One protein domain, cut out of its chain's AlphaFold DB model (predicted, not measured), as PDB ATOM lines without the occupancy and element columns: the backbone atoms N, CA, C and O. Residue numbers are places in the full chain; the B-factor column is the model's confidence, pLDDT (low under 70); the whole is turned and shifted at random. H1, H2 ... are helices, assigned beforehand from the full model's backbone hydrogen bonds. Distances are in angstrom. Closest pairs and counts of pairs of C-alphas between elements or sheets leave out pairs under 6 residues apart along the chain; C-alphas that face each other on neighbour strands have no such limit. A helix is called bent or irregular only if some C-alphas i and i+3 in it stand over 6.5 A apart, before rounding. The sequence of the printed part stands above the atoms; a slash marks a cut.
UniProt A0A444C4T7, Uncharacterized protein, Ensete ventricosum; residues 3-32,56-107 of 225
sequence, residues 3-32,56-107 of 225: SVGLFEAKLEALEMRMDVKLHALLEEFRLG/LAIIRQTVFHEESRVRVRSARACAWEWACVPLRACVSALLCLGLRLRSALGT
ATOM      1  N   SER A   3       9.219 -30.947  30.037       79.38
ATOM      2  CA  SER A   3       9.771 -29.593  29.867       79.38
ATOM      3  C   SER A   3      10.803 -29.464  28.742       79.38
ATOM      4  O   SER A   3      10.908 -28.397  28.143       79.38
ATOM      5  N   VAL A   4      11.538 -30.534  28.424       83.50
ATOM      6  CA  VAL A   4      12.596 -30.506  27.396       83.50
ATOM      7  C   VAL A   4      11.996 -30.373  25.992       83.50
ATOM      8  O   VAL A   4      12.393 -29.483  25.246       83.50
ATOM      9  N   GLY A   5      10.967 -31.168  25.671       90.25
ATOM     10  CA  GLY A   5      10.316 -31.122  24.354       90.25
ATOM     11  C   GLY A   5       9.606 -29.794  24.061       90.25
ATOM     12  O   GLY A   5       9.595 -29.335  22.924       90.25
ATOM     13  N   LEU A   6       9.071 -29.122  25.090       87.88
ATOM     14  CA  LEU A   6       8.470 -27.791  24.936       87.88
ATOM     15  C   LEU A   6       9.517 -26.734  24.551       87.88
ATOM     16  O   LEU A   6       9.224 -25.814  23.789       87.88
ATOM     17  N   PHE A   7      10.727 -26.838  25.105       82.44
ATOM     18  CA  PHE A   7      11.797 -25.878  24.845       82.44
ATOM     19  C   PHE A   7      12.340 -26.022  23.422       82.44
ATOM     20  O   PHE A   7      12.554 -25.022  22.739       82.44
ATOM     21  N   GLU A   8      12.490 -27.262  22.962       87.00
ATOM     22  CA  GLU A   8      12.912 -27.585  21.600       87.00
ATOM     23  C   GLU A   8      11.898 -27.076  20.566       87.00
ATOM     24  O   GLU A   8      12.265 -26.298  19.687       87.00
ATOM     25  N   ALA A   9      10.608 -27.361  20.768       91.62
ATOM     26  CA  ALA A   9       9.543 -26.872  19.889       91.62
ATOM     27  C   ALA A   9       9.468 -25.331  19.831       91.62
ATOM     28  O   ALA A   9       9.185 -24.750  18.783       91.62
ATOM     29  N   LYS A  10       9.735 -24.635  20.947       91.19
ATOM     30  CA  LYS A  10       9.758 -23.160  20.977       91.19
ATOM     31  C   LYS A  10      10.953 -22.572  20.234       91.19
ATOM     32  O   LYS A  10      10.801 -21.520  19.613       91.19
ATOM     33  N   LEU A  11      12.120 -23.212  20.308       86.62
ATOM     34  CA  LEU A  11      13.297 -22.784  19.553       86.62
ATOM     35  C   LEU A  11      13.075 -22.970  18.051       86.62
ATOM     36  O   LEU A  11      13.310 -22.030  17.296       86.62
ATOM     37  N   GLU A  12      12.529 -24.116  17.647       92.75
ATOM     38  CA  GLU A  12      12.195 -24.408  16.251       92.75
ATOM     39  C   GLU A  12      11.170 -23.406  15.691       92.75
ATOM     40  O   GLU A  12      11.368 -22.820  14.625       92.75
ATOM     41  N   ALA A  13      10.114 -23.096  16.451       94.88
ATOM     42  CA  ALA A  13       9.132 -22.087  16.051       94.88
ATOM     43  C   ALA A  13       9.743 -20.680  15.897       94.88
ATOM     44  O   ALA A  13       9.322 -19.899  15.038       94.88
ATOM     45  N   LEU A  14      10.725 -20.333  16.735       88.44
ATOM     46  CA  LEU A  14      11.399 -19.037  16.689       88.44
ATOM     47  C   LEU A  14      12.353 -18.948  15.492       88.44
ATOM     48  O   LEU A  14      12.363 -17.923  14.811       88.44
ATOM     49  N   GLU A  15      13.085 -20.023  15.204       90.44
ATOM     50  CA  GLU A  15      13.942 -20.160  14.024       90.44
ATOM     51  C   GLU A  15      13.133 -20.004  12.732       90.44
ATOM     52  O   GLU A  15      13.406 -19.092  11.949       90.44
ATOM     53  N   MET A  16      12.048 -20.771  12.581       93.56
ATOM     54  CA  MET A  16      11.145 -20.680  11.426       93.56
ATOM     55  C   MET A  16      10.562 -19.269  11.259       93.56
ATOM     56  O   MET A  16      10.474 -18.738  10.151       93.56
ATOM     57  N   ARG A  17      10.187 -18.608  12.364       92.94
ATOM     58  CA  ARG A  17       9.647 -17.241  12.320       92.94
ATOM     59  C   ARG A  17      10.694 -16.211  11.896       92.94
ATOM     60  O   ARG A  17      10.337 -15.235  11.233       92.94
ATOM     61  N   MET A  18      11.946 -16.369  12.323       87.44
ATOM     62  CA  MET A  18      13.033 -15.487  11.892       87.44
ATOM     63  C   MET A  18      13.353 -15.697  10.416       87.44
ATOM     64  O   MET A  18      13.500 -14.705   9.705       87.44
ATOM     65  N   ASP A  19      13.384 -16.947   9.957       91.38
ATOM     66  CA  ASP A  19      13.683 -17.285   8.566       91.38
ATOM     67  C   ASP A  19      12.641 -16.694   7.603       91.38
ATOM     68  O   ASP A  19      12.984 -15.940   6.691       91.38
ATOM     69  N   VAL A  20      11.347 -16.874   7.902       94.25
ATOM     70  CA  VAL A  20      10.249 -16.275   7.121       94.25
ATOM     71  C   VAL A  20      10.346 -14.744   7.078       94.25
ATOM     72  O   VAL A  20      10.131 -14.138   6.027       94.25
ATOM     73  N   LYS A  21      10.690 -14.093   8.199       92.75
ATOM     74  CA  LYS A  21      10.838 -12.629   8.253       92.75
ATOM     75  C   LYS A  21      12.049 -12.134   7.467       92.75
ATOM     76  O   LYS A  21      11.941 -11.121   6.780       92.75
ATOM     77  N   LEU A  22      13.184 -12.822   7.570       89.94
ATOM     78  CA  LEU A  22      14.391 -12.479   6.821       89.94
ATOM     79  C   LEU A  22      14.166 -12.656   5.321       89.94
ATOM     80  O   LEU A  22      14.525 -11.770   4.550       89.94
ATOM     81  N   HIS A  23      13.510 -13.744   4.917       92.56
ATOM     82  CA  HIS A  23      13.155 -13.980   3.524       92.56
ATOM     83  C   HIS A  23      12.185 -12.917   2.992       92.56
ATOM     84  O   HIS A  23      12.391 -12.393   1.901       92.56
ATOM     85  N   ALA A  24      11.159 -12.544   3.765       90.81
ATOM     86  CA  ALA A  24      10.227 -11.484   3.377       90.81
ATOM     87  C   ALA A  24      10.932 -10.131   3.190       90.81
ATOM     88  O   ALA A  24      10.709  -9.468   2.182       90.81
ATOM     89  N   LEU A  25      11.830  -9.757   4.109       86.38
ATOM     90  CA  LEU A  25      12.633  -8.534   3.991       86.38
ATOM     91  C   LEU A  25      13.584  -8.580   2.789       86.38
ATOM     92  O   LEU A  25      13.782  -7.567   2.120       86.38
ATOM     93  N   LEU A  26      14.171  -9.746   2.503       88.38
ATOM     94  CA  LEU A  26      15.031  -9.938   1.340       88.38
ATOM     95  C   LEU A  26      14.238  -9.771   0.038       88.38
ATOM     96  O   LEU A  26      14.684  -9.058  -0.856       88.38
ATOM     97  N   GLU A  27      13.060 -10.386  -0.066       89.38
ATOM     98  CA  GLU A  27      12.194 -10.260  -1.241       89.38
ATOM     99  C   GLU A  27      11.651  -8.836  -1.396       89.38
ATOM    100  O   GLU A  27      11.709  -8.280  -2.489       89.38
ATOM    101  N   GLU A  28      11.236  -8.181  -0.310       85.25
ATOM    102  CA  GLU A  28      10.852  -6.766  -0.330       85.25
ATOM    103  C   GLU A  28      12.014  -5.875  -0.789       85.25
ATOM    104  O   GLU A  28      11.814  -4.954  -1.576       85.25
ATOM    105  N   PHE A  29      13.250  -6.179  -0.383       79.81
ATOM    106  CA  PHE A  29      14.435  -5.462  -0.854       79.81
ATOM    107  C   PHE A  29      14.725  -5.713  -2.340       79.81
ATOM    108  O   PHE A  29      15.078  -4.779  -3.066       79.81
ATOM    109  N   ARG A  30      14.560  -6.952  -2.817       84.88
ATOM    110  CA  ARG A  30      14.726  -7.303  -4.237       84.88
ATOM    111  C   ARG A  30      13.664  -6.642  -5.111       84.88
ATOM    112  O   ARG A  30      13.998  -6.156  -6.186       84.88
ATOM    113  N   LEU A  31      12.422  -6.575  -4.635       82.38
ATOM    114  CA  LEU A  31      11.307  -5.904  -5.309       82.38
ATOM    115  C   LEU A  31      11.399  -4.372  -5.191       82.38
ATOM    116  O   LEU A  31      11.012  -3.645  -6.104       82.38
ATOM    117  N   GLY A  32      11.955  -3.880  -4.081       70.81
ATOM    118  CA  GLY A  32      12.197  -2.471  -3.774       70.81
ATOM    119  C   GLY A  32      13.434  -1.879  -4.453       70.81
ATOM    120  O   GLY A  32      13.628  -0.656  -4.410       70.81
ATOM    121  N   LEU A  56      22.766  24.170 -22.813       82.75
ATOM    122  CA  LEU A  56      23.356  24.334 -21.481       82.75
ATOM    123  C   LEU A  56      22.333  24.161 -20.348       82.75
ATOM    124  O   LEU A  56      22.687  23.661 -19.276       82.75
ATOM    125  N   ALA A  57      21.067  24.534 -20.560       80.06
ATOM    126  CA  ALA A  57      20.005  24.320 -19.576       80.06
ATOM    127  C   ALA A  57      19.673  22.826 -19.408       80.06
ATOM    128  O   ALA A  57      19.517  22.349 -18.280       80.06
ATOM    129  N   ILE A  58      19.644  22.074 -20.513       83.62
ATOM    130  CA  ILE A  58      19.439  20.619 -20.500       83.62
ATOM    131  C   ILE A  58      20.617  19.920 -19.809       83.62
ATOM    132  O   ILE A  58      20.392  19.068 -18.947       83.62
ATOM    133  N   ILE A  59      21.860  20.316 -20.107       83.12
ATOM    134  CA  ILE A  59      23.062  19.756 -19.463       83.12
ATOM    135  C   ILE A  59      23.057  20.024 -17.951       83.12
ATOM    136  O   ILE A  59      23.358  19.135 -17.157       83.12
ATOM    137  N   ARG A  60      22.665  21.227 -17.512       80.50
ATOM    138  CA  ARG A  60      22.571  21.528 -16.074       80.50
ATOM    139  C   ARG A  60      21.532  20.663 -15.361       80.50
ATOM    140  O   ARG A  60      21.799  20.207 -14.252       80.50
ATOM    141  N   GLN A  61      20.382  20.403 -15.984       76.75
ATOM    142  CA  GLN A  61      19.357  19.532 -15.400       76.75
ATOM    143  C   GLN A  61      19.799  18.065 -15.324       76.75
ATOM    144  O   GLN A  61      19.544  17.406 -14.314       76.75
ATOM    145  N   THR A  62      20.484  17.545 -16.348       76.50
ATOM    146  CA  THR A  62      20.950  16.148 -16.348       76.50
ATOM    147  C   THR A  62      22.060  15.913 -15.327       76.50
ATOM    148  O   THR A  62      22.015  14.907 -14.618       76.50
ATOM    149  N   VAL A  63      22.994  16.860 -15.178       80.50
ATOM    150  CA  VAL A  63      24.063  16.783 -14.169       80.50
ATOM    151  C   VAL A  63      23.488  16.824 -12.751       80.50
ATOM    152  O   VAL A  63      23.843  15.978 -11.932       80.50
ATOM    153  N   PHE A  64      22.530  17.718 -12.470       77.75
ATOM    154  CA  PHE A  64      21.872  17.771 -11.156       77.75
ATOM    155  C   PHE A  64      21.118  16.479 -10.815       77.75
ATOM    156  O   PHE A  64      21.100  16.038  -9.660       77.75
ATOM    157  N   HIS A  65      20.489  15.857 -11.812       71.50
ATOM    158  CA  HIS A  65      19.735  14.621 -11.627       71.50
ATOM    159  C   HIS A  65      20.645  13.395 -11.408       71.50
ATOM    160  O   HIS A  65      20.319  12.512 -10.611       71.50
ATOM    161  N   GLU A  66      21.803  13.328 -12.070       71.06
ATOM    162  CA  GLU A  66      22.814  12.293 -11.791       71.06
ATOM    163  C   GLU A  66      23.453  12.484 -10.411       71.06
ATOM    164  O   GLU A  66      23.557  11.534  -9.634       71.06
ATOM    165  N   GLU A  67      23.784  13.719 -10.035       70.31
ATOM    166  CA  GLU A  67      24.407  13.993  -8.740       70.31
ATOM    167  C   GLU A  67      23.481  13.639  -7.562       70.31
ATOM    168  O   GLU A  67      23.902  13.032  -6.570       70.31
ATOM    169  N   SER A  68      22.185  13.936  -7.686       66.25
ATOM    170  CA  SER A  68      21.184  13.548  -6.686       66.25
ATOM    171  C   SER A  68      20.967  12.029  -6.628       66.25
ATOM    172  O   SER A  68      20.809  11.481  -5.533       66.25
ATOM    173  N   ARG A  69      21.071  11.303  -7.752       62.81
ATOM    174  CA  ARG A  69      21.075   9.825  -7.748       62.81
ATOM    175  C   ARG A  69      22.292   9.237  -7.041       62.81
ATOM    176  O   ARG A  69      22.136   8.280  -6.278       62.81
ATOM    177  N   VAL A  70      23.482   9.791  -7.267       66.88
ATOM    178  CA  VAL A  70      24.712   9.334  -6.603       66.88
ATOM    179  C   VAL A  70      24.632   9.583  -5.093       66.88
ATOM    180  O   VAL A  70      24.945   8.679  -4.315       66.88
ATOM    181  N   ARG A  71      24.109  10.738  -4.655       61.72
ATOM    182  CA  ARG A  71      23.897  11.016  -3.221       61.72
ATOM    183  C   ARG A  71      22.877  10.080  -2.571       61.72
ATOM    184  O   ARG A  71      23.136   9.595  -1.475       61.72
ATOM    185  N   VAL A  72      21.762   9.765  -3.235       61.44
ATOM    186  CA  VAL A  72      20.754   8.833  -2.685       61.44
ATOM    187  C   VAL A  72      21.300   7.403  -2.597       61.44
ATOM    188  O   VAL A  72      21.040   6.706  -1.615       61.44
ATOM    189  N   ARG A  73      22.096   6.962  -3.582       57.91
ATOM    190  CA  ARG A  73      22.769   5.652  -3.532       57.91
ATOM    191  C   ARG A  73      23.824   5.588  -2.430       57.91
ATOM    192  O   ARG A  73      23.879   4.586  -1.727       57.91
ATOM    193  N   SER A  74      24.596   6.656  -2.237       62.50
ATOM    194  CA  SER A  74      25.599   6.753  -1.170       62.50
ATOM    195  C   SER A  74      24.962   6.772   0.228       62.50
ATOM    196  O   SER A  74      25.363   6.014   1.103       62.50
ATOM    197  N   ALA A  75      23.874   7.526   0.422       56.31
ATOM    198  CA  ALA A  75      23.159   7.562   1.701       56.31
ATOM    199  C   ALA A  75      22.521   6.207   2.063       56.31
ATOM    200  O   ALA A  75      22.578   5.779   3.215       56.31
ATOM    201  N   ARG A  76      21.963   5.490   1.075       56.12
ATOM    202  CA  ARG A  76      21.488   4.111   1.277       56.12
ATOM    203  C   ARG A  76      22.639   3.142   1.521       56.12
ATOM    204  O   ARG A  76      22.443   2.175   2.250       56.12
ATOM    205  N   ALA A  77      23.814   3.409   0.945       58.28
ATOM    206  CA  ALA A  77      24.988   2.589   1.165       58.28
ATOM    207  C   ALA A  77      25.502   2.699   2.614       58.28
ATOM    208  O   ALA A  77      25.764   1.712   3.289       58.28
ATOM    209  N   CYS A  78      25.541   3.912   3.151       56.19
ATOM    210  CA  CYS A  78      25.897   4.093   4.552       56.19
ATOM    211  C   CYS A  78      24.830   3.498   5.487       56.19
ATOM    212  O   CYS A  78      25.173   2.897   6.499       56.19
ATOM    213  N   ALA A  79      23.539   3.583   5.146       55.94
ATOM    214  CA  ALA A  79      22.467   3.055   5.994       55.94
ATOM    215  C   ALA A  79      22.534   1.528   6.223       55.94
ATOM    216  O   ALA A  79      22.166   1.069   7.308       55.94
ATOM    217  N   TRP A  80      23.024   0.731   5.259       53.50
ATOM    218  CA  TRP A  80      23.153  -0.722   5.458       53.50
ATOM    219  C   TRP A  80      24.317  -1.102   6.370       53.50
ATOM    220  O   TRP A  80      24.196  -2.084   7.101       53.50
ATOM    221  N   GLU A  81      25.399  -0.321   6.410       55.00
ATOM    222  CA  GLU A  81      26.477  -0.557   7.377       55.00
ATOM    223  C   GLU A  81      25.986  -0.342   8.811       55.00
ATOM    224  O   GLU A  81      26.243  -1.175   9.678       55.00
ATOM    225  N   TRP A  82      25.181   0.697   9.053       58.12
ATOM    226  CA  TRP A  82      24.644   0.972  10.390       58.12
ATOM    227  C   TRP A  82      23.540  -0.003  10.820       58.12
ATOM    228  O   TRP A  82      23.439  -0.317  12.004       58.12
ATOM    229  N   ALA A  83      22.746  -0.537   9.884       56.03
ATOM    230  CA  ALA A  83      21.712  -1.531  10.189       56.03
ATOM    231  C   ALA A  83      22.267  -2.961  10.368       56.03
ATOM    232  O   ALA A  83      21.706  -3.756  11.125       56.03
ATOM    233  N   CYS A  84      23.390  -3.300   9.720       59.78
ATOM    234  CA  CYS A  84      23.999  -4.632   9.827       59.78
ATOM    235  C   CYS A  84      24.716  -4.877  11.165       59.78
ATOM    236  O   CYS A  84      24.775  -6.018  11.633       59.78
ATOM    237  N   VAL A  85      25.260  -3.828  11.790       65.69
ATOM    238  CA  VAL A  85      25.983  -3.929  13.071       65.69
ATOM    239  C   VAL A  85      25.103  -4.473  14.213       65.69
ATOM    240  O   VAL A  85      25.516  -5.451  14.844       65.69
ATOM    241  N   PRO A  86      23.887  -3.949  14.474       73.56
ATOM    242  CA  PRO A  86      23.039  -4.473  15.543       73.56
ATOM    243  C   PRO A  86      22.539  -5.895  15.262       73.56
ATOM    244  O   PRO A  86      22.488  -6.706  16.183       73.56
ATOM    245  N   LEU A  87      22.254  -6.257  14.005       72.88
ATOM    246  CA  LEU A  87      21.794  -7.611  13.666       72.88
ATOM    247  C   LEU A  87      22.862  -8.677  13.940       72.88
ATOM    248  O   LEU A  87      22.553  -9.713  14.529       72.88
ATOM    249  N   ARG A  88      24.131  -8.416  13.595       72.94
ATOM    250  CA  ARG A  88      25.234  -9.339  13.924       72.94
ATOM    251  C   ARG A  88      25.432  -9.490  15.430       72.94
ATOM    252  O   ARG A  88      25.649 -10.606  15.902       72.94
ATOM    253  N   ALA A  89      25.331  -8.392  16.180       75.81
ATOM    254  CA  ALA A  89      25.418  -8.431  17.636       75.81
ATOM    255  C   ALA A  89      24.261  -9.238  18.250       75.81
ATOM    256  O   ALA A  89      24.495 -10.081  19.115       75.81
ATOM    257  N   CYS A  90      23.032  -9.053  17.755       77.06
ATOM    258  CA  CYS A  90      21.858  -9.796  18.208       77.06
ATOM    259  C   CYS A  90      21.954 -11.296  17.905       77.06
ATOM    260  O   CYS A  90      21.717 -12.104  18.802       77.06
ATOM    261  N   VAL A  91      22.341 -11.685  16.684       80.81
ATOM    262  CA  VAL A  91      22.506 -13.105  16.322       80.81
ATOM    263  C   VAL A  91      23.594 -13.759  17.176       80.81
ATOM    264  O   VAL A  91      23.385 -14.849  17.704       80.81
ATOM    265  N   SER A  92      24.722 -13.073  17.395       83.06
ATOM    266  CA  SER A  92      25.798 -13.561  18.267       83.06
ATOM    267  C   SER A  92      25.336 -13.731  19.722       83.06
ATOM    268  O   SER A  92      25.592 -14.764  20.342       83.06
ATOM    269  N   ALA A  93      24.584 -12.764  20.259       84.31
ATOM    270  CA  ALA A  93      24.033 -12.844  21.610       84.31
ATOM    271  C   ALA A  93      23.033 -14.004  21.766       84.31
ATOM    272  O   ALA A  93      23.090 -14.725  22.764       84.31
ATOM    273  N   LEU A  94      22.162 -14.222  20.774       84.12
ATOM    274  CA  LEU A  94      21.214 -15.341  20.762       84.12
ATOM    275  C   LEU A  94      21.933 -16.694  20.685       84.12
ATOM    276  O   LEU A  94      21.582 -17.610  21.430       84.12
ATOM    277  N   LEU A  95      22.976 -16.806  19.857       82.38
ATOM    278  CA  LEU A  95      23.789 -18.021  19.761       82.38
ATOM    279  C   LEU A  95      24.500 -18.325  21.093       82.38
ATOM    280  O   LEU A  95      24.455 -19.452  21.585       82.38
ATOM    281  N   CYS A  96      25.095 -17.306  21.719       87.12
ATOM    282  CA  CYS A  96      25.726 -17.412  23.038       87.12
ATOM    283  C   CYS A  96      24.728 -17.823  24.130       87.12
ATOM    284  O   CYS A  96      25.061 -18.637  24.995       87.12
ATOM    285  N   LEU A  97      23.507 -17.284  24.093       83.12
ATOM    286  CA  LEU A  97      22.449 -17.646  25.030       83.12
ATOM    287  C   LEU A  97      22.013 -19.106  24.837       83.12
ATOM    288  O   LEU A  97      21.910 -19.841  25.817       83.12
ATOM    289  N   GLY A  98      21.836 -19.547  23.588       84.25
ATOM    290  CA  GLY A  98      21.507 -20.936  23.256       84.25
ATOM    291  C   GLY A  98      22.578 -21.929  23.718       84.25
ATOM    292  O   GLY A  98      22.253 -22.959  24.313       84.25
ATOM    293  N   LEU A  99      23.860 -21.598  23.527       82.06
ATOM    294  CA  LEU A  99      24.977 -22.419  24.007       82.06
ATOM    295  C   LEU A  99      25.019 -22.495  25.540       82.06
ATOM    296  O   LEU A  99      25.166 -23.588  26.085       82.06
ATOM    297  N   ARG A 100      24.820 -21.373  26.248       84.94
ATOM    298  CA  ARG A 100      24.757 -21.365  27.723       84.94
ATOM    299  C   ARG A 100      23.591 -22.184  28.265       84.94
ATOM    300  O   ARG A 100      23.773 -22.903  29.243       84.94
ATOM    301  N   LEU A 101      22.422 -22.101  27.629       78.00
ATOM    302  CA  LEU A 101      21.251 -22.897  28.004       78.00
ATOM    303  C   LEU A 101      21.519 -24.397  27.834       78.00
ATOM    304  O   LEU A 101      21.195 -25.170  28.733       78.00
ATOM    305  N   ARG A 102      22.181 -24.810  26.743       77.69
ATOM    306  CA  ARG A 102      22.595 -26.211  26.556       77.69
ATOM    307  C   ARG A 102      23.605 -26.669  27.606       77.69
ATOM    308  O   ARG A 102      23.441 -27.756  28.151       77.69
ATOM    309  N   SER A 103      24.614 -25.852  27.916       81.56
ATOM    310  CA  SER A 103      25.595 -26.188  28.956       81.56
ATOM    311  C   SER A 103      24.948 -26.329  30.331       81.56
ATOM    312  O   SER A 103      25.220 -27.304  31.018       81.56
ATOM    313  N   ALA A 104      24.060 -25.407  30.718       74.88
ATOM    314  CA  ALA A 104      23.369 -25.474  32.005       74.88
ATOM    315  C   ALA A 104      22.435 -26.692  32.107       74.88
ATOM    316  O   ALA A 104      22.346 -27.316  33.165       74.88
ATOM    317  N   LEU A 105      21.770 -27.058  31.005       75.00
ATOM    318  CA  LEU A 105      20.881 -28.217  30.972       75.00
ATOM    319  C   LEU A 105      21.652 -29.544  31.092       75.00
ATOM    320  O   LEU A 105      21.180 -30.450  31.772       75.00
ATOM    321  N   GLY A 106      22.844 -29.641  30.491       76.00
ATOM    322  CA  GLY A 106      23.690 -30.838  30.581       76.00
ATOM    323  C   GLY A 106      24.197 -31.133  31.997       76.00
ATOM    324  O   GLY A 106      24.323 -32.297  32.374       76.00
ATOM    325  N   THR A 107      24.432 -30.100  32.811       65.44
ATOM    326  CA  THR A 107      24.916 -30.267  34.192       65.44
ATOM    327  C   THR A 107      23.818 -30.739  35.147       65.44
ATOM    328  O   THR A 107      24.086 -31.511  36.060       65.44
TER     329      THR A 107
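This is residues 3 to 32 and 56 to 107 of the 225 residues of an uncharacterized protein of Ensete ventricosum (UniProt A0A444C4T7). Two long helices run side by side in opposite ways with a gap between them, and the longer, H2, reaches well beyond H1 at its Leu 56 end. The outline is a rod, spanning 78 by 21 by 9 A. The printed part has 82 residues with two named helices, H1 then H2, and no named strand; its class is all helix. It is extended, with a radius of gyration of the C-alphas of 22.1 A.

H1, residues 3 to 32, begins at C-alpha 3 (9.771, -29.593, 29.867) and is 43.3 A long. H2, residues 56 to 107, is 78.0 A long and ends at C-alpha 107 (24.916, -30.267, 34.192). H2 is neither bent nor irregular, but only just: C-alphas 83 and 86 are 6.3 A apart.

H1 and H2 are apart, with no C-alpha of the one within 8 A of the other. Residues 12 to 32 of H1 and 56 to 97 of H2 are among those that stand free. Every O i to N i+4 pair is within hydrogen-bond range in H1, and 44 of 48 in H2.

Residues 33 to 55 are not printed; C-alphas 32 and 56 are 34.0 A apart across the cut. Residues 68 to 85 and residue 107 have pLDDT under 70.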